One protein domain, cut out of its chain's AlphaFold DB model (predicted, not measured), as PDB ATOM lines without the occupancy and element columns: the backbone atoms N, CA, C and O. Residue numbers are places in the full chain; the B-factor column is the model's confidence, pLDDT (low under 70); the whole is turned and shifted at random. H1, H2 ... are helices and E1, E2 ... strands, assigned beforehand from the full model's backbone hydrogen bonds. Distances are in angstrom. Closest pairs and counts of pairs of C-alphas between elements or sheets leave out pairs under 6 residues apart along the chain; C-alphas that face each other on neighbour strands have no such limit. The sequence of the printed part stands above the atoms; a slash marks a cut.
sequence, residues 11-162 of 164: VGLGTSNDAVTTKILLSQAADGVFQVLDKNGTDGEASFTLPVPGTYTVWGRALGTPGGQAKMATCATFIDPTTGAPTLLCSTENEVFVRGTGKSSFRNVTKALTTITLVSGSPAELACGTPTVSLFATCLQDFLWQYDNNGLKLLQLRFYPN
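AT A GLANCE: This is residues 11 to 162 of the 164 residues of an uncharacterized protein of Gemmatimonadetes bacterium 13_2_20CM_70_9 (UniProt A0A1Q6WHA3). A lopsided sandwich: a strongly twisted sheet of six strands, E2 E3 E1 E9 E5 E6, is partly face to face with a small sheet, E4 and E10. H1 is over E5 of the large sheet, the short strand E7 runs on from H1 close to E6 with E8 paired to it on the side away from E6, and H2, between E7 and E8 along the chain, only grazes the large sheet. The 152 printed residues run E1 E2 E3 E4 E5 E6 H1 E7 H2 E8 E9 E10, two named helices and ten named strands, mostly strand; the large sheet is mixed, the two small ones antiparallel. The whole is compact, with a radius of gyration of the C-alphas of 15.7 A and spans of 50 by 35 by 27 A.

IN THESE COORDINATES: In the large sheet, E2 is residues 35 to 38, E3 45 to 50, E1 20 to 28, E9 141 to 150, E5 69 to 79 and E6 86 to 98. E1 begins at C-alpha 20 (-47.826, -50.639, -36.877) and is 25.8 A long; E9 measures 27.4 A, E5 32.0 A and E6 32.5 A, and E6 bends by 62 degrees at residue 93. E4, residues 56 to 63, is 22.5 A long; E10, residues 154 to 161, is 23.1 A long and ends at C-alpha 161 (-19.919, -46.197, -23.791). H1 is residues 110 to 114, E7 115 to 117, H2 123 to 128 and E8 132 to 134.

HOW THE PARTS SIT: E2 and E6 are the edge strands. E2 and E3 are a hairpin, with N 37 and O 47 2.9 A apart, within hydrogen-bond range. E3 and E1 are parallel (N 25 to O 46, 2.7 A). E9 is antiparallel to E1 (N 24 to O 145, 2.8 A) and to E5 (N 75 to O 144, 2.8 A). E5 and E6 are a hairpin (N 72 to O 95, 2.8 A). The sheet E4 and E10, antiparallel (N 59 to O 158, 2.8 A), makes a sandwich, two sheets face to face, with the large sheet: the facing parts are 11.1 A centre to centre, their best planes 28 degrees apart. H1 is on the large sheet at a height of 6.5 A, over E5; the closest C-alphas of H1 and E4 are those of Thr 110 and Val 58, 4.5 A apart. E7 and E8 are antiparallel (N 116 to O 133, 2.8 A), and the closest C-alphas of E7 and E6 are those of Ile 116 and Ser 91, 4.6 A. In H1 and H2 every O i to N i+4 pair is within hydrogen-bond range.

THE WHOLE: The C-alphas of Thr 82 and Gly 102, the two farthest apart, are 52.3 A apart. The link from E6 to H1 is long, and within it residues 107 to 108 pair antiparallel with residues 59 to 60 of E4. The printed part has no cut; its mean pLDDT is 93.9, and no printed residue is under 70.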
ATOM      1  N   VAL A  11     -44.932 -45.779 -29.136       95.19
ATOM      2  CA  VAL A  11     -45.116 -46.170 -30.536       95.19
ATOM      3  C   VAL A  11     -46.451 -46.874 -30.682       95.19
ATOM      4  O   VAL A  11     -46.977 -47.425 -29.706       95.19
ATOM      5  N   GLY A  12     -46.993 -46.871 -31.895       93.69
ATOM      6  CA  GLY A  12     -48.203 -47.623 -32.197       93.69
ATOM      7  C   GLY A  12     -48.051 -49.103 -31.829       93.69
ATOM      8  O   GLY A  12     -46.981 -49.705 -31.971       93.69
ATOM      9  N   LEU A  13     -49.124 -49.689 -31.305       94.75
ATOM     10  CA  LEU A  13     -49.160 -51.094 -30.926       94.75
ATOM     11  C   LEU A  13     -49.958 -51.870 -31.965       94.75
ATOM     12  O   LEU A  13     -51.186 -51.821 -31.960       94.75
ATOM     13  N   GLY A  14     -49.254 -52.599 -32.828       92.12
ATOM     14  CA  GLY A  14     -49.897 -53.530 -33.743       92.12
ATOM     15  C   GLY A  14     -50.451 -54.767 -33.043       92.12
ATOM     16  O   GLY A  14     -50.378 -54.939 -31.819       92.12
ATOM     17  N   THR A  15     -50.981 -55.669 -33.854       89.56
ATOM     18  CA  THR A  15     -51.402 -57.007 -33.439       89.56
ATOM     19  C   THR A  15     -50.369 -58.037 -33.892       89.56
ATOM     20  O   THR A  15     -49.389 -57.703 -34.553       89.56
ATOM     21  N   SER A  16     -50.569 -59.310 -33.554       77.56
ATOM     22  CA  SER A  16     -49.708 -60.384 -34.063       77.56
ATOM     23  C   SER A  16     -49.792 -60.561 -35.588       77.56
ATOM     24  O   SER A  16     -48.899 -61.179 -36.156       77.56
ATOM     25  N   ASN A  17     -50.839 -60.030 -36.233       79.56
ATOM     26  CA  ASN A  17     -51.109 -60.197 -37.664       79.56
ATOM     27  C   ASN A  17     -51.002 -58.891 -38.464       79.56
ATOM     28  O   ASN A  17     -51.093 -58.932 -39.686       79.56
ATOM     29  N   ASP A  18     -50.861 -57.751 -37.789       89.31
ATOM     30  CA  ASP A  18     -50.846 -56.437 -38.424       89.31
ATOM     31  C   ASP A  18     -49.880 -55.518 -37.679       89.31
ATOM     32  O   ASP A  18     -50.083 -55.211 -36.497       89.31
ATOM     33  N   ALA A  19     -48.795 -55.148 -38.354       91.50
ATOM     34  CA  ALA A  19     -47.744 -54.326 -37.781       91.50
ATOM     35  C   ALA A  19     -48.133 -52.851 -37.855       91.50
ATOM     36  O   ALA A  19     -48.578 -52.373 -38.893       91.50
ATOM     37  N   VAL A  20     -47.856 -52.103 -36.789       96.31
ATOM     38  CA  VAL A  20     -47.826 -50.639 -36.877       96.31
ATOM     39  C   VAL A  20     -46.374 -50.202 -36.996       96.31
ATOM     40  O   VAL A  20     -45.563 -50.498 -36.116       96.31
ATOM     41  N   THR A  21     -46.056 -49.521 -38.092       96.50
ATOM     42  CA  THR A  21     -44.725 -48.971 -38.350       96.50
ATOM     43  C   THR A  21     -44.624 -47.557 -37.790       96.50
ATOM     44  O   THR A  21     -45.430 -46.692 -38.124       96.50
ATOM     45  N   THR A  22     -43.593 -47.313 -36.985       97.38
ATOM     46  CA  THR A  22     -43.177 -45.975 -36.552       97.38
ATOM     47  C   THR A  22     -41.782 -45.691 -37.103       97.38
ATOM     48  O   THR A  22     -40.880 -46.527 -36.981       97.38
ATOM     49  N   LYS A  23     -41.571 -44.504 -37.673       97.56
ATOM     50  CA  LYS A  23     -40.236 -44.014 -38.032       97.56
ATOM     51  C   LYS A  23     -39.633 -43.295 -36.838       97.56
ATOM     52  O   LYS A  23     -40.179 -42.316 -36.348       97.56
ATOM     53  N   ILE A  24     -38.490 -43.764 -36.372       97.31
ATOM     54  CA  ILE A  24     -37.742 -43.109 -35.306       97.31
ATOM     55  C   ILE A  24     -36.584 -42.365 -35.964       97.31
ATOM     56  O   ILE A  24     -35.582 -42.978 -36.316       97.31
ATOM     57  N   LEU A  25     -36.739 -41.063 -36.174       97.56
ATOM     58  CA  LEU A  25     -35.752 -40.206 -36.821       97.56
ATOM     59  C   LEU A  25     -34.510 -40.056 -35.939       97.56
ATOM     60  O   LEU A  25     -34.602 -39.850 -34.723       97.56
ATOM     61  N   LEU A  26     -33.345 -40.153 -36.570       96.44
ATOM     62  CA  LEU A  26     -32.049 -40.165 -35.911       96.44
ATOM     63  C   LEU A  26     -31.224 -38.975 -36.370       96.44
ATOM     64  O   LEU A  26     -31.045 -38.731 -37.561       96.44
ATOM     65  N   SER A  27     -30.642 -38.283 -35.402       94.62
ATOM     66  CA  SER A  27     -29.632 -37.258 -35.648       94.62
ATOM     67  C   SER A  27     -28.405 -37.514 -34.785       94.62
ATOM     68  O   SER A  27     -28.486 -38.128 -33.718       94.62
ATOM     69  N   GLN A  28     -27.248 -37.072 -35.266       94.00
ATOM     70  CA  GLN A  28     -26.014 -37.157 -34.500       94.00
ATOM     71  C   GLN A  28     -25.953 -36.004 -33.493       94.00
ATOM     72  O   GLN A  28     -26.110 -34.839 -33.857       94.00
ATOM     73  N   ALA A  29     -25.711 -36.328 -32.228       90.44
ATOM     74  CA  ALA A  29     -25.512 -35.358 -31.165       90.44
ATOM     75  C   ALA A  29     -24.143 -34.679 -31.314       90.44
ATOM     76  O   ALA A  29     -23.112 -35.354 -31.295       90.44
ATOM     77  N   ALA A  30     -24.125 -33.349 -31.414       83.62
ATOM     78  CA  ALA A  30     -22.885 -32.572 -31.511       83.62
ATOM     79  C   ALA A  30     -22.047 -32.618 -30.219       83.62
ATOM     80  O   ALA A  30     -20.823 -32.552 -30.266       83.62
ATOM     81  N   ASP A  31     -22.706 -32.752 -29.068       83.75
ATOM     82  CA  ASP A  31     -22.103 -32.870 -27.735       83.75
ATOM     83  C   ASP A  31     -21.893 -34.332 -27.296       83.75
ATOM     84  O   ASP A  31     -21.405 -34.592 -26.196       83.75
ATOM     85  N   GLY A  32     -22.262 -35.296 -28.148       83.25
ATOM     86  CA  GLY A  32     -22.196 -36.724 -27.844       83.25
ATOM     87  C   GLY A  32     -23.240 -37.203 -26.833       83.25
ATOM     88  O   GLY A  32     -23.097 -38.308 -26.309       83.25
ATOM     89  N   VAL A  33     -24.281 -36.416 -26.538       85.38
ATOM     90  CA  VAL A  33     -25.300 -36.762 -25.540       85.38
ATOM     91  C   VAL A  33     -26.539 -37.369 -26.203       85.38
ATOM     92  O   VAL A  33     -27.107 -36.833 -27.153       85.38
ATOM     93  N   PHE A  34     -26.993 -38.506 -25.671       88.38
ATOM     94  CA  PHE A  34     -28.285 -39.084 -26.038       88.38
ATOM     95  C   PHE A  34     -29.432 -38.220 -25.507       88.38
ATOM     96  O   PHE A  34     -29.508 -37.965 -24.300       88.38
ATOM     97  N   GLN A  35     -30.374 -37.854 -26.373       91.06
ATOM     98  CA  GLN A  35     -31.554 -37.093 -25.981       91.06
ATOM     99  C   GLN A  35     -32.779 -37.517 -26.783       91.06
ATOM    100  O   GLN A  35     -32.759 -37.498 -28.008       91.06
ATOM    101  N   VAL A  36     -33.891 -37.797 -26.095       91.50
ATOM    102  CA  VAL A  36     -35.189 -37.949 -26.765       91.50
ATOM    103  C   VAL A  36     -35.729 -36.581 -27.164       91.50
ATOM    104  O   VAL A  36     -35.989 -35.746 -26.297       91.50
ATOM    105  N   LEU A  37     -35.861 -36.364 -28.471       92.06
ATOM    106  CA  LEU A  37     -36.332 -35.114 -29.065       92.06
ATOM    107  C   LEU A  37     -37.854 -35.119 -29.201       92.06
ATOM    108  O   LEU A  37     -38.507 -34.146 -28.835       92.06
ATOM    109  N   ASP A  38     -38.405 -36.249 -29.641       92.81
ATOM    110  CA  ASP A  38     -39.835 -36.493 -29.712       92.81
ATOM    111  C   ASP A  38     -40.168 -37.912 -29.249       92.81
ATOM    112  O   ASP A  38     -39.572 -38.908 -29.668       92.81
ATOM    113  N   LYS A  39     -41.138 -37.985 -28.343       92.50
ATOM    114  CA  LYS A  39     -41.594 -39.218 -27.708       92.50
ATOM    115  C   LYS A  39     -42.820 -39.809 -28.373       92.50
ATOM    116  O   LYS A  39     -43.141 -40.958 -28.061       92.50
ATOM    117  N   ASN A  40     -43.548 -39.036 -29.172       93.25
ATOM    118  CA  ASN A  40     -44.862 -39.426 -29.654       93.25
ATOM    119  C   ASN A  40     -44.801 -40.155 -30.998       93.25
ATOM    120  O   ASN A  40     -45.367 -39.709 -31.971       93.25
ATOM    121  N   GLY A  41     -44.268 -41.367 -31.023       93.12
ATOM    122  CA  GLY A  41     -44.317 -42.236 -32.205       93.12
ATOM    123  C   GLY A  41     -45.696 -42.784 -32.590       93.12
ATOM    124  O   GLY A  41     -45.771 -43.652 -33.462       93.12
ATOM    125  N   THR A  42     -46.782 -42.375 -31.922       92.56
ATOM    126  CA  THR A  42     -48.139 -42.887 -32.202       92.56
ATOM    127  C   THR A  42     -48.803 -42.215 -33.402       92.56
ATOM    128  O   THR A  42     -49.748 -42.774 -33.953       92.56
ATOM    129  N   ASP A  43     -48.275 -41.072 -33.840       92.06
ATOM    130  CA  ASP A  43     -48.646 -40.394 -35.088       92.06
ATOM    131  C   ASP A  43     -47.827 -40.881 -36.302       92.06
ATOM    132  O   ASP A  43     -48.054 -40.437 -37.426       92.06
ATOM    133  N   GLY A  44     -46.927 -41.843 -36.081       93.56
ATOM    134  CA  GLY A  44     -46.084 -42.452 -37.103       93.56
ATOM    135  C   GLY A  44     -44.621 -42.031 -37.026       93.56
ATOM    136  O   GLY A  44     -43.790 -42.733 -37.609       93.56
ATOM    137  N   GLU A  45     -44.271 -40.975 -36.282       95.56
ATOM    138  CA  GLU A  45     -42.891 -40.484 -36.199       95.56
ATOM    139  C   GLU A  45     -42.462 -40.167 -34.758       95.56
ATOM    140  O   GLU A  45     -43.216 -39.674 -33.940       95.56
ATOM    141  N   ALA A  46     -41.224 -40.500 -34.411       95.81
ATOM    142  CA  ALA A  46     -40.584 -40.115 -33.155       95.81
ATOM    143  C   ALA A  46     -39.139 -39.724 -33.449       95.81
ATOM    144  O   ALA A  46     -38.649 -39.980 -34.547       95.81
ATOM    145  N   SER A  47     -38.411 -39.146 -32.493       95.12
ATOM    146  CA  SER A  47     -37.015 -38.780 -32.755       95.12
ATOM    147  C   SER A  47     -36.136 -38.722 -31.512       95.12
ATOM    148  O   SER A  47     -36.576 -38.390 -30.409       95.12
ATOM    149  N   PHE A  48     -34.851 -39.027 -31.690       93.56
ATOM    150  CA  PHE A  48     -33.818 -38.759 -30.691       93.56
ATOM    151  C   PHE A  48     -32.447 -38.535 -31.326       93.56
ATOM    152  O   PHE A  48     -32.192 -38.903 -32.476       93.56
ATOM    153  N   THR A  49     -31.550 -37.937 -30.549       93.06
ATOM    154  CA  THR A  49     -30.137 -37.800 -30.892       93.06
ATOM    155  C   THR A  49     -29.342 -38.988 -30.359       93.06
ATOM    156  O   THR A  49     -29.595 -39.498 -29.262       93.06
ATOM    157  N   LEU A  50     -28.352 -39.428 -31.132       93.12
ATOM    158  CA  LEU A  50     -27.387 -40.446 -30.726       93.12
ATOM    159  C   LEU A  50     -25.972 -39.860 -30.700       93.12
ATOM    160  O   LEU A  50     -25.649 -39.030 -31.551       93.12
ATOM    161  N   PRO A  51     -25.097 -40.324 -29.792       92.06
ATOM    162  CA  PRO A  51     -23.667 -40.051 -29.885       92.06
ATOM    163  C   PRO A  51     -23.078 -40.565 -31.209       92.06
ATOM    164  O   PRO A  51     -23.724 -41.293 -31.965       92.06
ATOM    165  N   VAL A  52     -21.812 -40.239 -31.472       89.94
ATOM    166  CA  VAL A  52     -21.099 -40.745 -32.652       89.94
ATOM    167  C   VAL A  52     -21.058 -42.285 -32.620       89.94
ATOM    168  O   VAL A  52     -20.578 -42.859 -31.636       89.94
ATOM    169  N   PRO A  53     -21.546 -42.985 -33.661       88.88
ATOM    170  CA  PRO A  53     -21.453 -44.440 -33.747       88.88
ATOM    171  C   PRO A  53     -20.012 -44.930 -33.589       88.88
ATOM    172  O   PRO A  53     -19.065 -44.275 -34.012       88.88
ATOM    173  N   GLY A  54     -19.836 -46.079 -32.935       89.31
ATOM    174  CA  GLY A  54     -18.511 -46.591 -32.573       89.31
ATOM    175  C   GLY A  54     -17.961 -46.057 -31.245       89.31
ATOM    176  O   GLY A  54     -16.974 -46.597 -30.752       89.31
ATOM    177  N   THR A  55     -18.621 -45.083 -30.604       90.88
ATOM    178  CA  THR A  55     -18.312 -44.665 -29.218       90.88
ATOM    179  C   THR A  55     -19.138 -45.408 -28.161       90.88
ATOM    180  O   THR A  55     -18.911 -45.240 -26.964       90.88
ATOM    181  N   TYR A  56     -20.086 -46.250 -28.582       93.00
ATOM    182  CA  TYR A  56     -20.968 -47.013 -27.704       93.00
ATOM    183  C   TYR A  56     -21.359 -48.372 -28.302       93.00
ATOM    184  O   TYR A  56     -21.295 -48.583 -29.514       93.00
ATOM    185  N   THR A  57     -21.841 -49.270 -27.442       95.19
ATOM    186  CA  THR A  57     -22.584 -50.479 -27.820       95.19
ATOM    187  C   THR A  57     -24.063 -50.346 -27.478       95.19
ATOM    188  O   THR A  57     -24.437 -49.714 -26.487       95.19
ATOM    189  N   VAL A  58     -24.913 -50.976 -28.290       95.81
ATOM    190  CA  VAL A  58     -26.363 -51.048 -28.095       95.81
ATOM    191  C   VAL A  58     -26.762 -52.459 -27.702       95.81
ATOM    192  O   VAL A  58     -26.400 -53.438 -28.355       95.81
ATOM    193  N   TRP A  59     -27.547 -52.557 -26.638       97.50
ATOM    194  CA  TRP A  59     -28.060 -53.813 -26.119       97.50
ATOM    195  C   TRP A  59     -29.573 -53.752 -26.013       97.50
ATOM    196  O   TRP A  59     -30.118 -52.845 -25.387       97.50
ATOM    197  N   GLY A  60     -30.257 -54.733 -26.592       97.31
ATOM    198  CA  GLY A  60     -31.713 -54.748 -26.685       97.31
ATOM    199  C   GLY A  60     -32.339 -55.964 -26.014       97.31
ATOM    200  O   GLY A  60     -31.737 -57.040 -25.969       97.31
ATOM    201  N   ARG A  61     -33.565 -55.804 -25.501       97.19
ATOM    202  CA  ARG A  61     -34.412 -56.924 -25.060       97.19
ATOM    203  C   ARG A  61     -35.908 -56.635 -25.173       97.19
ATOM    204  O   ARG A  61     -36.359 -55.523 -24.906       97.19
ATOM    205  N   ALA A  62     -36.676 -57.685 -25.446       97.00
ATOM    206  CA  ALA A  62     -38.137 -57.659 -25.458       97.00
ATOM    207  C   ALA A  62     -38.719 -57.927 -24.056       97.00
ATOM    208  O   ALA A  62     -38.354 -58.908 -23.394       97.00
ATOM    209  N   LEU A  63     -39.649 -57.091 -23.597       95.75
ATOM    210  CA  LEU A  63     -40.336 -57.181 -22.305       95.75
ATOM    211  C   LEU A  63     -41.870 -57.101 -22.427       95.75
ATOM    212  O   LEU A  63     -42.421 -56.861 -23.496       95.75
ATOM    213  N   GLY A  64     -42.551 -57.321 -21.298       93.00
ATOM    214  CA  GLY A  64     -44.009 -57.257 -21.177       93.00
ATOM    215  C   GLY A  64     -44.701 -58.602 -21.396       93.00
ATOM    216  O   GLY A  64     -44.139 -59.663 -21.110       93.00
ATOM    217  N   THR A  65     -45.944 -58.568 -21.865       93.00
ATOM    218  CA  THR A  65     -46.729 -59.784 -22.115       93.00
ATOM    219  C   THR A  65     -46.142 -60.587 -23.289       93.00
ATOM    220  O   THR A  65     -45.829 -59.987 -24.319       93.00
ATOM    221  N   PRO A  66     -45.969 -61.917 -23.151       94.62
ATOM    222  CA  PRO A  66     -45.587 -62.813 -24.248       94.62
ATOM    223  C   PRO A  66     -46.493 -62.762 -25.480       94.62
ATOM    224  O   PRO A  66     -47.674 -62.446 -25.368       94.62
ATOM    225  N   GLY A  67     -45.925 -63.109 -26.641       92.06
ATOM    226  CA  GLY A  67     -46.647 -63.257 -27.915       92.06
ATOM    227  C   GLY A  67     -46.516 -62.080 -28.891       92.06
ATOM    228  O   GLY A  67     -47.011 -62.164 -30.010       92.06
ATOM    229  N   GLY A  68     -45.843 -61.002 -28.484       94.25
ATOM    230  CA  GLY A  68     -45.538 -59.863 -29.349       94.25
ATOM    231  C   GLY A  68     -44.127 -59.917 -29.924       94.25
ATOM    232  O   GLY A  68     -43.206 -60.453 -29.295       94.25
ATOM    233  N   GLN A  69     -43.937 -59.296 -31.083       95.62
ATOM    234  CA  GLN A  69     -42.614 -59.078 -31.656       95.62
ATOM    235  C   GLN A  69     -42.475 -57.677 -32.243       95.62
ATOM    236  O   GLN A  69     -43.466 -57.018 -32.543       95.62
ATOM    237  N   ALA A  70     -41.243 -57.219 -32.415       96.75
ATOM    238  CA  ALA A  70     -40.969 -56.026 -33.196       96.75
ATOM    239  C   ALA A  70     -39.728 -56.214 -34.054       96.75
ATOM    240  O   ALA A  70     -38.763 -56.844 -33.619       96.75
ATOM    241  N   LYS A  71     -39.754 -55.657 -35.261       96.88
ATOM    242  CA  LYS A  71     -38.593 -55.588 -36.145       96.88
ATOM    243  C   LYS A  71     -38.077 -54.157 -36.150       96.88
ATOM    244  O   LYS A  71     -38.867 -53.223 -36.213       96.88
ATOM    245  N   MET A  72     -36.764 -53.997 -36.073       96.94
ATOM    246  CA  MET A  72     -36.116 -52.700 -36.193       96.94
ATOM    247  C   MET A  72     -35.028 -52.765 -37.258       96.94
ATOM    248  O   MET A  72     -34.161 -53.640 -37.202       96.94
ATOM    249  N   ALA A  73     -35.096 -51.864 -38.233       97.25
ATOM    250  CA  ALA A  73     -34.123 -51.747 -39.312       97.25
ATOM    251  C   ALA A  73     -33.582 -50.318 -39.379       97.25
ATOM    252  O   ALA A  73     -34.339 -49.359 -39.245       97.25
ATOM    253  N   THR A  74     -32.275 -50.183 -39.599       97.75
ATOM    254  CA  THR A  74     -31.655 -48.878 -39.841       97.75
ATOM    255  C   THR A  74     -31.860 -48.491 -41.296       97.75
ATOM    256  O   THR A  74     -31.491 -49.246 -42.192       97.75
ATOM    257  N   CYS A  75     -32.461 -47.332 -41.528       97.81
ATOM    258  CA  CYS A  75     -32.772 -46.811 -42.849       97.81
ATOM    259  C   CYS A  75     -32.212 -45.396 -43.009       97.81
ATOM    260  O   CYS A  75     -31.933 -44.703 -42.027       97.81
ATOM    261  N   ALA A  76     -32.038 -44.980 -44.255       97.62
ATOM    262  CA  ALA A  76     -31.614 -43.639 -44.620       97.62
ATOM    263  C   ALA A  76     -32.081 -43.318 -46.042       97.62
ATOM    264  O   ALA A  76     -32.389 -44.214 -46.831       97.62
ATOM    265  N   THR A  77     -32.107 -42.041 -46.381       97.62
ATOM    266  CA  THR A  77     -32.332 -41.566 -47.739       97.62
ATOM    267  C   THR A  77     -31.008 -41.529 -48.495       97.62
ATOM    268  O   THR A  77     -30.029 -40.923 -48.057       97.62
ATOM    269  N   PHE A  78     -30.989 -42.166 -49.661       96.44
ATOM    270  CA  PHE A  78     -29.943 -42.017 -50.663       96.44
ATOM    271  C   PHE A  78     -30.413 -41.038 -51.736       96.44
ATOM    272  O   PHE A  78     -31.526 -41.172 -52.247       96.44
ATOM    273  N   ILE A  79     -29.563 -40.072 -52.083       95.50
ATOM    274  CA  ILE A  79     -29.772 -39.192 -53.233       95.50
ATOM    275  C   ILE A  79     -28.897 -39.711 -54.367       95.50
ATOM    276  O   ILE A  79     -27.672 -39.689 -54.263       95.50
ATOM    277  N   ASP A  80     -29.523 -40.175 -55.444       90.50
ATOM    278  CA  ASP A  80     -28.789 -40.607 -56.629       90.50
ATOM    279  C   ASP A  80     -28.036 -39.407 -57.236       90.50
ATOM    280  O   ASP A  80     -28.674 -38.426 -57.624       90.50
ATOM    281  N   PRO A  81     -26.696 -39.452 -57.352       87.88
ATOM    282  CA  PRO A  81     -25.915 -38.332 -57.873       87.88
ATOM    283  C   PRO A  81     -26.173 -38.053 -59.361       87.88
ATOM    284  O   PRO A  81     -25.855 -36.969 -59.843       87.88
ATOM    285  N   THR A  82     -26.739 -39.014 -60.096       88.75
ATOM    286  CA  THR A  82     -27.038 -38.898 -61.531       88.75
ATOM    287  C   THR A  82     -28.411 -38.282 -61.769       88.75
ATOM    288  O   THR A  82     -28.571 -37.449 -62.657       88.75
ATOM    289  N   THR A  83     -29.416 -38.704 -60.996       90.56
ATOM    290  CA  THR A  83     -30.818 -38.299 -61.200       90.56
ATOM    291  C   THR A  83     -31.308 -37.259 -60.193       90.56
ATOM    292  O   THR A  83     -32.328 -36.615 -60.429       90.56
ATOM    293  N   GLY A  84     -30.610 -37.088 -59.068       91.19
ATOM    294  CA  GLY A  84     -31.038 -36.262 -57.937       91.19
ATOM    295  C   GLY A  84     -32.241 -36.828 -57.176       91.19
ATOM    296  O   GLY A  84     -32.787 -36.143 -56.312       91.19
ATOM    297  N   ALA A  85     -32.692 -38.045 -57.495       93.06
ATOM    298  CA  ALA A  85     -33.897 -38.623 -56.915       93.06
ATOM    299  C   ALA A  85     -33.634 -39.180 -55.501       93.06
ATOM    300  O   ALA A  85     -32.709 -39.983 -55.329       93.06
ATOM    301  N   PRO A  86     -34.452 -38.815 -54.492       95.94
ATOM    302  CA  PRO A  86     -34.364 -39.401 -53.164       95.94
ATOM    303  C   PRO A  86     -35.004 -40.788 -53.133       95.94
ATOM    304  O   PRO A  86     -36.131 -40.981 -53.587       95.94
ATOM    305  N   THR A  87     -34.304 -41.751 -52.542       95.06
ATOM    306  CA  THR A  87     -34.826 -43.099 -52.292       95.06
ATOM    307  C   THR A  87     -34.562 -43.490 -50.846       95.06
ATOM    308  O   THR A  87     -33.413 -43.503 -50.403       95.06
ATOM    309  N   LEU A  88     -35.620 -43.845 -50.113       95.56
ATOM    310  CA  LEU A  88     -35.482 -44.458 -48.795       95.56
ATOM    311  C   LEU A  88     -34.961 -45.887 -48.970       95.56
ATOM    312  O   LEU A  88     -35.617 -46.718 -49.599       95.56
ATOM    313  N   LEU A  89     -33.801 -46.176 -48.388       95.38
ATOM    314  CA  LEU A  89     -33.250 -47.520 -48.304       95.38
ATOM    315  C   LEU A  89     -33.184 -47.967 -46.850       95.38
ATOM    316  O   LEU A  89     -32.919 -47.177 -45.947       95.38
ATOM    317  N   CYS A  90     -33.417 -49.254 -46.633       96.44
ATOM    318  CA  CYS A  90     -33.289 -49.888 -45.333       96.44
ATOM    319  C   CYS A  90     -32.213 -50.961 -45.393       96.44
ATOM    320  O   CYS A  90     -32.079 -51.668 -46.393       96.44
ATOM    321  N   SER A  91     -31.460 -51.078 -44.305       96.75
ATOM    322  CA  SER A  91     -30.435 -52.095 -44.126       96.75
ATOM    323  C   SER A  91     -31.011 -53.488 -44.360       96.75
ATOM    324  O   SER A  91     -32.080 -53.836 -43.849       96.75
ATOM    325  N   THR A  92     -30.265 -54.303 -45.101       94.75
ATOM    326  CA  THR A  92     -30.547 -55.738 -45.242       94.75
ATOM    327  C   THR A  92     -30.329 -56.498 -43.931       94.75
ATOM    328  O   THR A  92     -30.918 -57.555 -43.725       94.75
ATOM    329  N   GLU A  93     -29.524 -55.941 -43.021       95.19
ATOM    330  CA  GLU A  93     -29.343 -56.426 -41.656       95.19
ATOM    331  C   GLU A  93     -30.277 -55.672 -40.701       95.19
ATOM    332  O   GLU A  93     -30.253 -54.442 -40.630       95.19
ATOM    333  N   ASN A  94     -31.099 -56.417 -39.965       95.62
ATOM    334  CA  ASN A  94     -32.121 -55.889 -39.068       95.62
ATOM    335  C   ASN A  94     -32.230 -56.737 -37.795       95.62
ATOM    336  O   ASN A  94     -31.854 -57.907 -37.775       95.62
ATOM    337  N   GLU A  95     -32.838 -56.178 -36.753       97.06
ATOM    338  CA  GLU A  95     -33.060 -56.885 -35.490       97.06
ATOM    339  C   GLU A  95     -34.518 -57.246 -35.306       97.06
ATOM    340  O   GLU A  95     -35.412 -56.431 -35.530       97.06
ATOM    341  N   VAL A  96     -34.757 -58.474 -34.850       96.88
ATOM    342  CA  VAL A  96     -36.093 -58.948 -34.492       96.88
ATOM    343  C   VAL A  96     -36.136 -59.223 -32.995       96.88
ATOM    344  O   VAL A  96     -35.357 -59.998 -32.440       96.88
ATOM    345  N   PHE A  97     -37.040 -58.553 -32.300       96.62
ATOM    346  CA  PHE A  97     -37.263 -58.677 -30.869       96.62
ATOM    347  C   PHE A  97     -38.533 -59.479 -30.636       96.62
ATOM    348  O   PHE A  97     -39.626 -58.934 -30.716       96.62
ATOM    349  N   VAL A  98     -38.393 -60.764 -30.321       95.56
ATOM    350  CA  VAL A  98     -39.531 -61.630 -29.987       95.56
ATOM    351  C   VAL A  98     -39.672 -61.725 -28.473       95.56
ATOM    352  O   VAL A  98     -38.702 -62.008 -27.761       95.56
ATOM    353  N   ARG A  99     -40.882 -61.507 -27.958       95.44
ATOM    354  CA  ARG A  99     -41.193 -61.708 -26.542       95.44
ATOM    355  C   ARG A  99     -41.748 -63.116 -26.310       95.44
ATOM    356  O   ARG A  99     -42.947 -63.355 -26.443       95.44
ATOM    357  N   GLY A 100     -40.859 -64.023 -25.907       92.38
ATOM    358  CA  GLY A 100     -41.208 -65.358 -25.414       92.38
ATOM    359  C   GLY A 100     -41.645 -65.383 -23.944       92.38
ATOM    360  O   GLY A 100     -41.733 -64.348 -23.274       92.38
ATOM    361  N   THR A 101     -41.910 -66.585 -23.434       92.38
ATOM    362  CA  THR A 101     -42.149 -66.837 -22.007       92.38
ATOM    363  C   THR A 101     -40.829 -66.868 -21.224       92.38
ATOM    364  O   THR A 101     -39.756 -67.087 -21.781       92.38
ATOM    365  N   GLY A 102     -40.891 -66.628 -19.912       92.94
ATOM    366  CA  GLY A 102     -39.720 -66.702 -19.034       92.94
ATOM    367  C   GLY A 102     -38.824 -65.455 -19.031       92.94
ATOM    368  O   GLY A 102     -39.267 -64.324 -19.259       92.94
ATOM    369  N   LYS A 103     -37.550 -65.657 -18.671       92.25
ATOM    370  CA  LYS A 103     -36.575 -64.574 -18.472       92.25
ATOM    371  C   LYS A 103     -36.111 -64.013 -19.816       92.25
ATOM    372  O   LYS A 103     -35.616 -64.742 -20.662       92.25
ATOM    373  N   SER A 104     -36.181 -62.691 -19.953       94.69
ATOM    374  CA  SER A 104     -35.628 -61.956 -21.094       94.69
ATOM    375  C   SER A 104     -34.281 -61.323 -20.733       94.69
ATOM    376  O   SER A 104     -34.184 -60.539 -19.777       94.69
ATOM    377  N   SER A 105     -33.240 -61.682 -21.484       94.38
ATOM    378  CA  SER A 105     -31.882 -61.147 -21.367       94.38
ATOM    379  C   SER A 105     -31.610 -60.077 -22.422       94.38
ATOM    380  O   SER A 105     -32.212 -60.060 -23.493       94.38
ATOM    381  N   PHE A 106     -30.696 -59.164 -22.098       97.50
ATOM    382  CA  PHE A 106     -30.134 -58.255 -23.089       97.50
ATOM    383  C   PHE A 106     -29.211 -59.023 -24.030       97.50
ATOM    384  O   PHE A 106     -28.434 -59.864 -23.579       97.50
ATOM    385  N   ARG A 107     -29.271 -58.686 -25.316       96.94
ATOM    386  CA  ARG A 107     -28.303 -59.125 -26.324       96.94
ATOM    387  C   ARG A 107     -27.707 -57.916 -27.031       96.94
ATOM    388  O   ARG A 107     -28.360 -56.875 -27.115       96.94
ATOM    389  N   ASN A 108     -26.488 -58.070 -27.528       96.94
ATOM    390  CA  ASN A 108     -25.831 -57.044 -28.320       96.94
ATOM    391  C   ASN A 108     -26.538 -56.927 -29.679       96.94
ATOM    392  O   ASN A 108     -26.685 -57.922 -30.380       96.94
ATOM    393  N   VAL A 109     -26.985 -55.718 -30.006       97.38
ATOM    394  CA  VAL A 109     -27.668 -55.349 -31.257       97.38
ATOM    395  C   VAL A 109     -26.965 -54.174 -31.945       97.38
ATOM    396  O   VAL A 109     -27.532 -53.516 -32.811       97.38
ATOM    397  N   THR A 110     -25.726 -53.881 -31.533       96.00
ATOM    398  CA  THR A 110     -24.960 -52.712 -31.988       96.00
ATOM    399  C   THR A 110     -24.875 -52.687 -33.504       96.00
ATOM    400  O   THR A 110     -25.319 -51.722 -34.110       96.00
ATOM    401  N   LYS A 111     -24.399 -53.777 -34.119       95.31
ATOM    402  CA  LYS A 111     -24.170 -53.848 -35.565       95.31
ATOM    403  C   LYS A 111     -25.415 -53.457 -36.362       95.31
ATOM    404  O   LYS A 111     -25.363 -52.510 -37.135       95.31
ATOM    405  N   ALA A 112     -26.547 -54.100 -36.108       96.00
ATOM    406  CA  ALA A 112     -27.770 -53.848 -36.860       96.00
ATOM    407  C   ALA A 112     -28.384 -52.452 -36.633       96.00
ATOM    408  O   ALA A 112     -29.071 -51.935 -37.513       96.00
ATOM    409  N   LEU A 113     -28.153 -51.833 -35.468       96.38
ATOM    410  CA  LEU A 113     -28.730 -50.525 -35.127       96.38
ATOM    411  C   LEU A 113     -27.793 -49.341 -35.378       96.38
ATOM    412  O   LEU A 113     -28.237 -48.195 -35.352       96.38
ATOM    413  N   THR A 114     -26.504 -49.588 -35.611       95.81
ATOM    414  CA  THR A 114     -25.509 -48.536 -35.867       95.81
ATOM    415  C   THR A 114     -24.833 -48.668 -37.228       95.81
ATOM    416  O   THR A 114     -23.875 -47.943 -37.492       95.81
ATOM    417  N   THR A 115     -25.292 -49.579 -38.086       96.50
ATOM    418  CA  THR A 115     -24.801 -49.729 -39.462       96.50
ATOM    419  C   THR A 115     -25.954 -49.921 -40.438       96.50
ATOM    420  O   THR A 115     -27.059 -50.304 -40.048       96.50
ATOM    421  N   ILE A 116     -25.689 -49.634 -41.709       97.19
ATOM    422  CA  ILE A 116     -26.578 -49.923 -42.828       97.19
ATOM    423  C   ILE A 116     -25.824 -50.841 -43.785       97.19
ATOM    424  O   ILE A 116     -24.801 -50.449 -44.349       97.19
ATOM    425  N   THR A 117     -26.339 -52.056 -43.970       96.69
ATOM    426  CA  THR A 117     -25.836 -52.995 -44.978       96.69
ATOM    427  C   THR A 117     -26.628 -52.809 -46.265       96.69
ATOM    428  O   THR A 117     -27.826 -53.109 -46.327       96.69
ATOM    429  N   LEU A 118     -25.949 -52.285 -47.280       95.44
ATOM    430  CA  LEU A 118     -26.477 -51.955 -48.594       95.44
ATOM    431  C   LEU A 118     -26.610 -53.215 -49.456       95.44
ATOM    432  O   LEU A 118     -25.930 -54.218 -49.251       95.44
ATOM    433  N   VAL A 119     -27.519 -53.166 -50.430       93.88
ATOM    434  CA  VAL A 119     -27.686 -54.255 -51.398       93.88
ATOM    435  C   VAL A 119     -26.521 -54.225 -52.385       93.88
ATOM    436  O   VAL A 119     -26.234 -53.173 -52.962       93.88
ATOM    437  N   SER A 120     -25.885 -55.376 -52.608       91.81
ATOM    438  CA  SER A 120     -24.773 -55.490 -53.553       91.81
ATOM    439  C   SER A 120     -25.187 -55.120 -54.979       91.81
ATOM    440  O   SER A 120     -26.216 -55.578 -55.479       91.81
ATOM    441  N   GLY A 121     -24.384 -54.286 -55.632       88.75
ATOM    442  CA  GLY A 121     -24.639 -53.724 -56.957       88.75
ATOM    443  C   GLY A 121     -25.641 -52.566 -56.977       88.75
ATOM    444  O   GLY A 121     -25.969 -52.080 -58.058       88.75
ATOM    445  N   SER A 122     -26.147 -52.111 -55.824       91.38
ATOM    446  CA  SER A 122     -27.046 -50.952 -55.782       91.38
ATOM    447  C   SER A 122     -26.295 -49.638 -56.050       91.38
ATOM    448  O   SER A 122     -25.122 -49.517 -55.685       91.38
ATOM    449  N   PRO A 123     -26.961 -48.606 -56.609       91.38
ATOM    450  CA  PRO A 123     -26.359 -47.280 -56.768       91.38
ATOM    451  C   PRO A 123     -25.803 -46.709 -55.456       91.38
ATOM    452  O   PRO A 123     -24.755 -46.071 -55.460       91.38
ATOM    453  N   ALA A 124     -26.467 -46.995 -54.331       91.88
ATOM    454  CA  ALA A 124     -26.021 -46.577 -53.009       91.88
ATOM    455  C   ALA A 124     -24.712 -47.263 -52.585       91.88
ATOM    456  O   ALA A 124     -23.819 -46.591 -52.079       91.88
ATOM    457  N   GLU A 125     -24.563 -48.575 -52.809       94.00
ATOM    458  CA  GLU A 125     -23.304 -49.279 -52.512       94.00
ATOM    459  C   GLU A 125     -22.153 -48.719 -53.353       94.00
ATOM    460  O   GLU A 125     -21.085 -48.429 -52.816       94.00
ATOM    461  N   LEU A 126     -22.386 -48.505 -54.651       91.94
ATOM    462  CA  LEU A 126     -21.385 -47.940 -55.557       91.94
ATOM    463  C   LEU A 126     -20.986 -46.515 -55.150       91.94
ATOM    464  O   LEU A 126     -19.805 -46.177 -55.197       91.94
ATOM    465  N   ALA A 127     -21.947 -45.697 -54.714       91.44
ATOM    466  CA  ALA A 127     -21.698 -44.335 -54.250       91.44
ATOM    467  C   ALA A 127     -20.981 -44.286 -52.888       91.44
ATOM    468  O   ALA A 127     -20.116 -43.437 -52.680       91.44
ATOM    469  N   CYS A 128     -21.314 -45.189 -51.961       92.31
ATOM    470  CA  CYS A 128     -20.662 -45.274 -50.651       92.31
ATOM    471  C   CYS A 128     -19.316 -46.025 -50.692       92.31
ATOM    472  O   CYS A 128     -18.524 -45.904 -49.759       92.31
ATOM    473  N   GLY A 129     -19.052 -46.812 -51.740       93.06
ATOM    474  CA  GLY A 129     -17.808 -47.561 -51.943       93.06
ATOM    475  C   GLY A 129     -17.631 -48.793 -51.044       93.06
ATOM    476  O   GLY A 129     -16.558 -49.393 -51.038       93.06
ATOM    477  N   THR A 130     -18.649 -49.172 -50.269       93.44
ATOM    478  CA  THR A 130     -18.610 -50.307 -49.333       93.44
ATOM    479  C   THR A 130     -20.008 -50.915 -49.155       93.44
ATOM    480  O   THR A 130     -20.989 -50.167 -49.130       93.44
ATOM    481  N   PRO A 131     -20.124 -52.246 -48.971       93.75
ATOM    482  CA  PRO A 131     -21.401 -52.916 -48.704       93.75
ATOM    483  C   PRO A 131     -22.004 -52.556 -47.343       93.75
ATOM    484  O   PRO A 131     -23.204 -52.724 -47.135       93.75
ATOM    485  N   THR A 132     -21.200 -52.067 -46.398       95.44
ATOM    486  CA  THR A 132     -21.674 -51.679 -45.065       95.44
ATOM    487  C   THR A 132     -21.123 -50.316 -44.695       95.44
ATOM    488  O   THR A 132     -19.909 -50.099 -44.717       95.44
ATOM    489  N   VAL A 133     -22.021 -49.416 -44.307       95.88
ATOM    490  CA  VAL A 133     -21.694 -48.067 -43.840       95.88
ATOM    491  C   VAL A 133     -22.142 -47.866 -42.397       95.88
ATOM    492  O   VAL A 133     -23.088 -48.497 -41.923       95.88
ATOM    493  N   SER A 134     -21.461 -46.975 -41.682       95.56
ATOM    494  CA  SER A 134     -21.900 -46.541 -40.355       95.56
ATOM    495  C   SER A 134     -23.213 -45.760 -40.447       95.56
ATOM    496  O   SER A 134     -23.482 -45.079 -41.438       95.56
ATOM    497  N   LEU A 135     -24.000 -45.786 -39.373       94.25
ATOM    498  CA  LEU A 135     -25.022 -44.772 -39.133       94.25
ATOM    499  C   LEU A 135     -24.369 -43.376 -39.231       94.25
ATOM    500  O   LEU A 135     -23.239 -43.192 -38.769       94.25
ATOM    501  N   PHE A 136     -25.053 -42.421 -39.864       95.25
ATOM    502  CA  PHE A 136     -24.539 -41.080 -40.187       95.25
ATOM    503  C   PHE A 136     -23.388 -41.027 -41.209       95.25
ATOM    504  O   PHE A 136     -22.632 -40.056 -41.240       95.25
ATOM    505  N   ALA A 137     -23.237 -42.045 -42.064       94.62
ATOM    506  CA  ALA A 137     -22.307 -41.973 -43.190       94.62
ATOM    507  C   ALA A 137     -22.681 -40.839 -44.156       94.62
ATOM    508  O   ALA A 137     -23.826 -40.718 -44.570       94.62
ATOM    509  N   THR A 138     -21.697 -40.051 -44.585       94.00
ATOM    510  CA  THR A 138     -21.911 -38.839 -45.397       94.00
ATOM    511  C   THR A 138     -22.471 -39.096 -46.799       94.00
ATOM    512  O   THR A 138     -22.894 -38.154 -47.458       94.00
ATOM    513  N   CYS A 139     -22.459 -40.346 -47.277       94.00
ATOM    514  CA  CYS A 139     -23.082 -40.737 -48.546       94.00
ATOM    515  C   CYS A 139     -24.615 -40.893 -48.454       94.00
ATOM    516  O   CYS A 139     -25.261 -41.123 -49.475       94.00
ATOM    517  N   LEU A 140     -25.193 -40.794 -47.252       96.19
ATOM    518  CA  LEU A 140     -26.624 -40.931 -46.971       96.19
ATOM    519  C   LEU A 140     -27.108 -39.763 -46.095       96.19
ATOM    520  O   LEU A 140     -26.318 -39.083 -45.440       96.19
ATOM    521  N   GLN A 141     -28.420 -39.553 -46.053       96.19
ATOM    522  CA  GLN A 141     -29.078 -38.509 -45.258       96.19
ATOM    523  C   GLN A 141     -30.383 -39.029 -44.634       96.19
ATOM    524  O   GLN A 141     -30.770 -40.166 -44.881       96.19
ATOM    525  N   ASP A 142     -31.058 -38.221 -43.813       96.38
ATOM    526  CA  ASP A 142     -32.381 -38.531 -43.237       96.38
ATOM    527  C   ASP A 142     -32.456 -39.920 -42.567       96.38
ATOM    528  O   ASP A 142     -33.277 -40.776 -42.903       96.38
ATOM    529  N   PHE A 143     -31.539 -40.166 -41.630       97.31
ATOM    530  CA  PHE A 143     -31.413 -41.450 -40.948       97.31
ATOM    531  C   PHE A 143     -32.600 -41.723 -40.025       97.31
ATOM    532  O   PHE A 143     -33.056 -40.844 -39.292       97.31
ATOM    533  N   LEU A 144     -33.061 -42.971 -40.004       97.81
ATOM    534  CA  LEU A 144     -34.140 -43.411 -39.129       97.81
ATOM    535  C   LEU A 144     -33.995 -44.882 -38.730       97.81
ATOM    536  O   LEU A 144     -33.427 -45.692 -39.462       97.81
ATOM    537  N   TRP A 145     -34.552 -45.252 -37.581       97.75
ATOM    538  CA  TRP A 145     -34.921 -46.637 -37.306       97.75
ATOM    539  C   TRP A 145     -36.379 -46.845 -37.692       97.75
ATOM    540  O   TRP A 145     -37.279 -46.227 -37.123       97.75
ATOM    541  N   GLN A 146     -36.619 -47.737 -38.649       97.31
ATOM    542  CA  GLN A 146     -37.963 -48.196 -38.954       97.31
ATOM    543  C   GLN A 146     -38.327 -49.272 -37.937       97.31
ATOM    544  O   GLN A 146     -37.683 -50.325 -37.893       97.31
ATOM    545  N   TYR A 147     -39.317 -48.984 -37.096       97.38
ATOM    546  CA  TYR A 147     -39.774 -49.870 -36.035       97.38
ATOM    547  C   TYR A 147     -41.156 -50.430 -36.369       97.38
ATOM    548  O   TYR A 147     -42.159 -49.727 -36.274       97.38
ATOM    549  N   ASP A 148     -41.205 -51.712 -36.724       96.88
ATOM    550  CA  ASP A 148     -42.433 -52.429 -37.065       96.88
ATOM    551  C   ASP A 148     -42.933 -53.209 -35.842       96.88
ATOM    552  O   ASP A 148     -42.404 -54.276 -35.498       96.88
ATOM    553  N   ASN A 149     -43.957 -52.687 -35.165       97.19
ATOM    554  CA  ASN A 149     -44.487 -53.274 -33.938       97.19
ATOM    555  C   ASN A 149     -45.626 -54.260 -34.209       97.19
ATOM    556  O   ASN A 149     -46.740 -53.857 -34.535       97.19
ATOM    557  N   ASN A 150     -45.375 -55.544 -33.972       96.38
ATOM    558  CA  ASN A 150     -46.340 -56.637 -34.091       96.38
ATOM    559  C   ASN A 150     -46.756 -57.113 -32.688       96.38
ATOM    560  O   ASN A 150     -46.474 -58.236 -32.257       96.38
ATOM    561  N   GLY A 151     -47.348 -56.204 -31.912       95.25
ATOM    562  CA  GLY A 151     -47.871 -56.500 -30.577       95.25
ATOM    563  C   GLY A 151     -46.839 -56.560 -29.446       95.25
ATOM    564  O   GLY A 151     -47.198 -56.954 -28.329       95.25
ATOM    565  N   LEU A 152     -45.581 -56.162 -29.674       96.56
ATOM    566  CA  LEU A 152     -44.577 -56.068 -28.612       96.56
ATOM    567  C   LEU A 152     -44.914 -54.919 -27.653       96.56
ATOM    568  O   LEU A 152     -44.999 -53.755 -28.040       96.56
ATOM    569  N   LYS A 153     -45.078 -55.255 -26.370       95.44
ATOM    570  CA  LYS A 153     -45.507 -54.293 -25.341       95.44
ATOM    571  C   LYS A 153     -44.396 -53.351 -24.890       95.44
ATOM    572  O   LYS A 153     -44.672 -52.204 -24.564       95.44
ATOM    573  N   LEU A 154     -43.161 -53.847 -24.812       95.88
ATOM    574  CA  LEU A 154     -42.021 -53.056 -24.363       95.88
ATOM    575  C   LEU A 154     -40.728 -53.554 -25.010       95.88
ATOM    576  O   LEU A 154     -40.334 -54.704 -24.816       95.88
ATOM    577  N   LEU A 155     -40.032 -52.666 -25.712       96.81
ATOM    578  CA  LEU A 155     -38.639 -52.846 -26.105       96.81
ATOM    579  C   LEU A 155     -37.768 -51.984 -25.188       96.81
ATOM    580  O   LEU A 155     -38.049 -50.806 -24.985       96.81
ATOM    581  N   GLN A 156     -36.715 -52.567 -24.617       96.62
ATOM    582  CA  GLN A 156     -35.709 -51.813 -23.872       96.62
ATOM    583  C   GLN A 156     -34.389 -51.839 -24.621       96.62
ATOM    584  O   GLN A 156     -33.877 -52.920 -24.918       96.62
ATOM    585  N   LEU A 157     -33.829 -50.655 -24.840       95.62
ATOM    586  CA  LEU A 157     -32.479 -50.467 -25.347       95.62
ATOM    587  C   LEU A 157     -31.601 -49.883 -24.242       95.62
ATOM    588  O   LEU A 157     -32.047 -49.065 -23.434       95.62
ATOM    589  N   ARG A 158     -30.351 -50.329 -24.195       94.81
ATOM    590  CA  ARG A 158     -29.299 -49.777 -23.347       94.81
ATOM    591  C   ARG A 158     -28.117 -49.404 -24.218       94.81
ATOM    592  O   ARG A 158     -27.712 -50.190 -25.069       94.81
ATOM    593  N   PHE A 159     -27.574 -48.229 -23.949       92.56
ATOM    594  CA  PHE A 159     -26.397 -47.693 -24.607       92.56
ATOM    595  C   PHE A 159     -25.272 -47.681 -23.579       92.56
ATOM    596  O   PHE A 159     -25.435 -47.116 -22.497       92.56
ATOM    597  N   TYR A 160     -24.166 -48.346 -23.890       92.50
ATOM    598  CA  TYR A 160     -22.986 -48.385 -23.032       92.50
ATOM    599  C   TYR A 160     -21.821 -47.741 -23.775       92.50
ATOM    600  O   TYR A 160     -21.541 -48.192 -24.884       92.50
ATOM    601  N   PRO A 161     -21.140 -46.734 -23.204       90.69
ATOM    602  CA  PRO A 161     -19.919 -46.197 -23.791       90.69
ATOM    603  C   PRO A 161     -18.885 -47.303 -23.997       90.69
ATOM    604  O   PRO A 161     -18.768 -48.211 -23.167       90.69
ATOM    605  N   ASN A 162     -18.139 -47.229 -25.092       85.25
ATOM    606  CA  ASN A 162     -16.995 -48.105 -25.294       85.25
ATOM    607  C   ASN A 162     -15.883 -47.723 -24.305       85.25
ATOM    608  O   ASN A 162     -15.718 -46.536 -24.009       85.25
TER     609      ASN A 162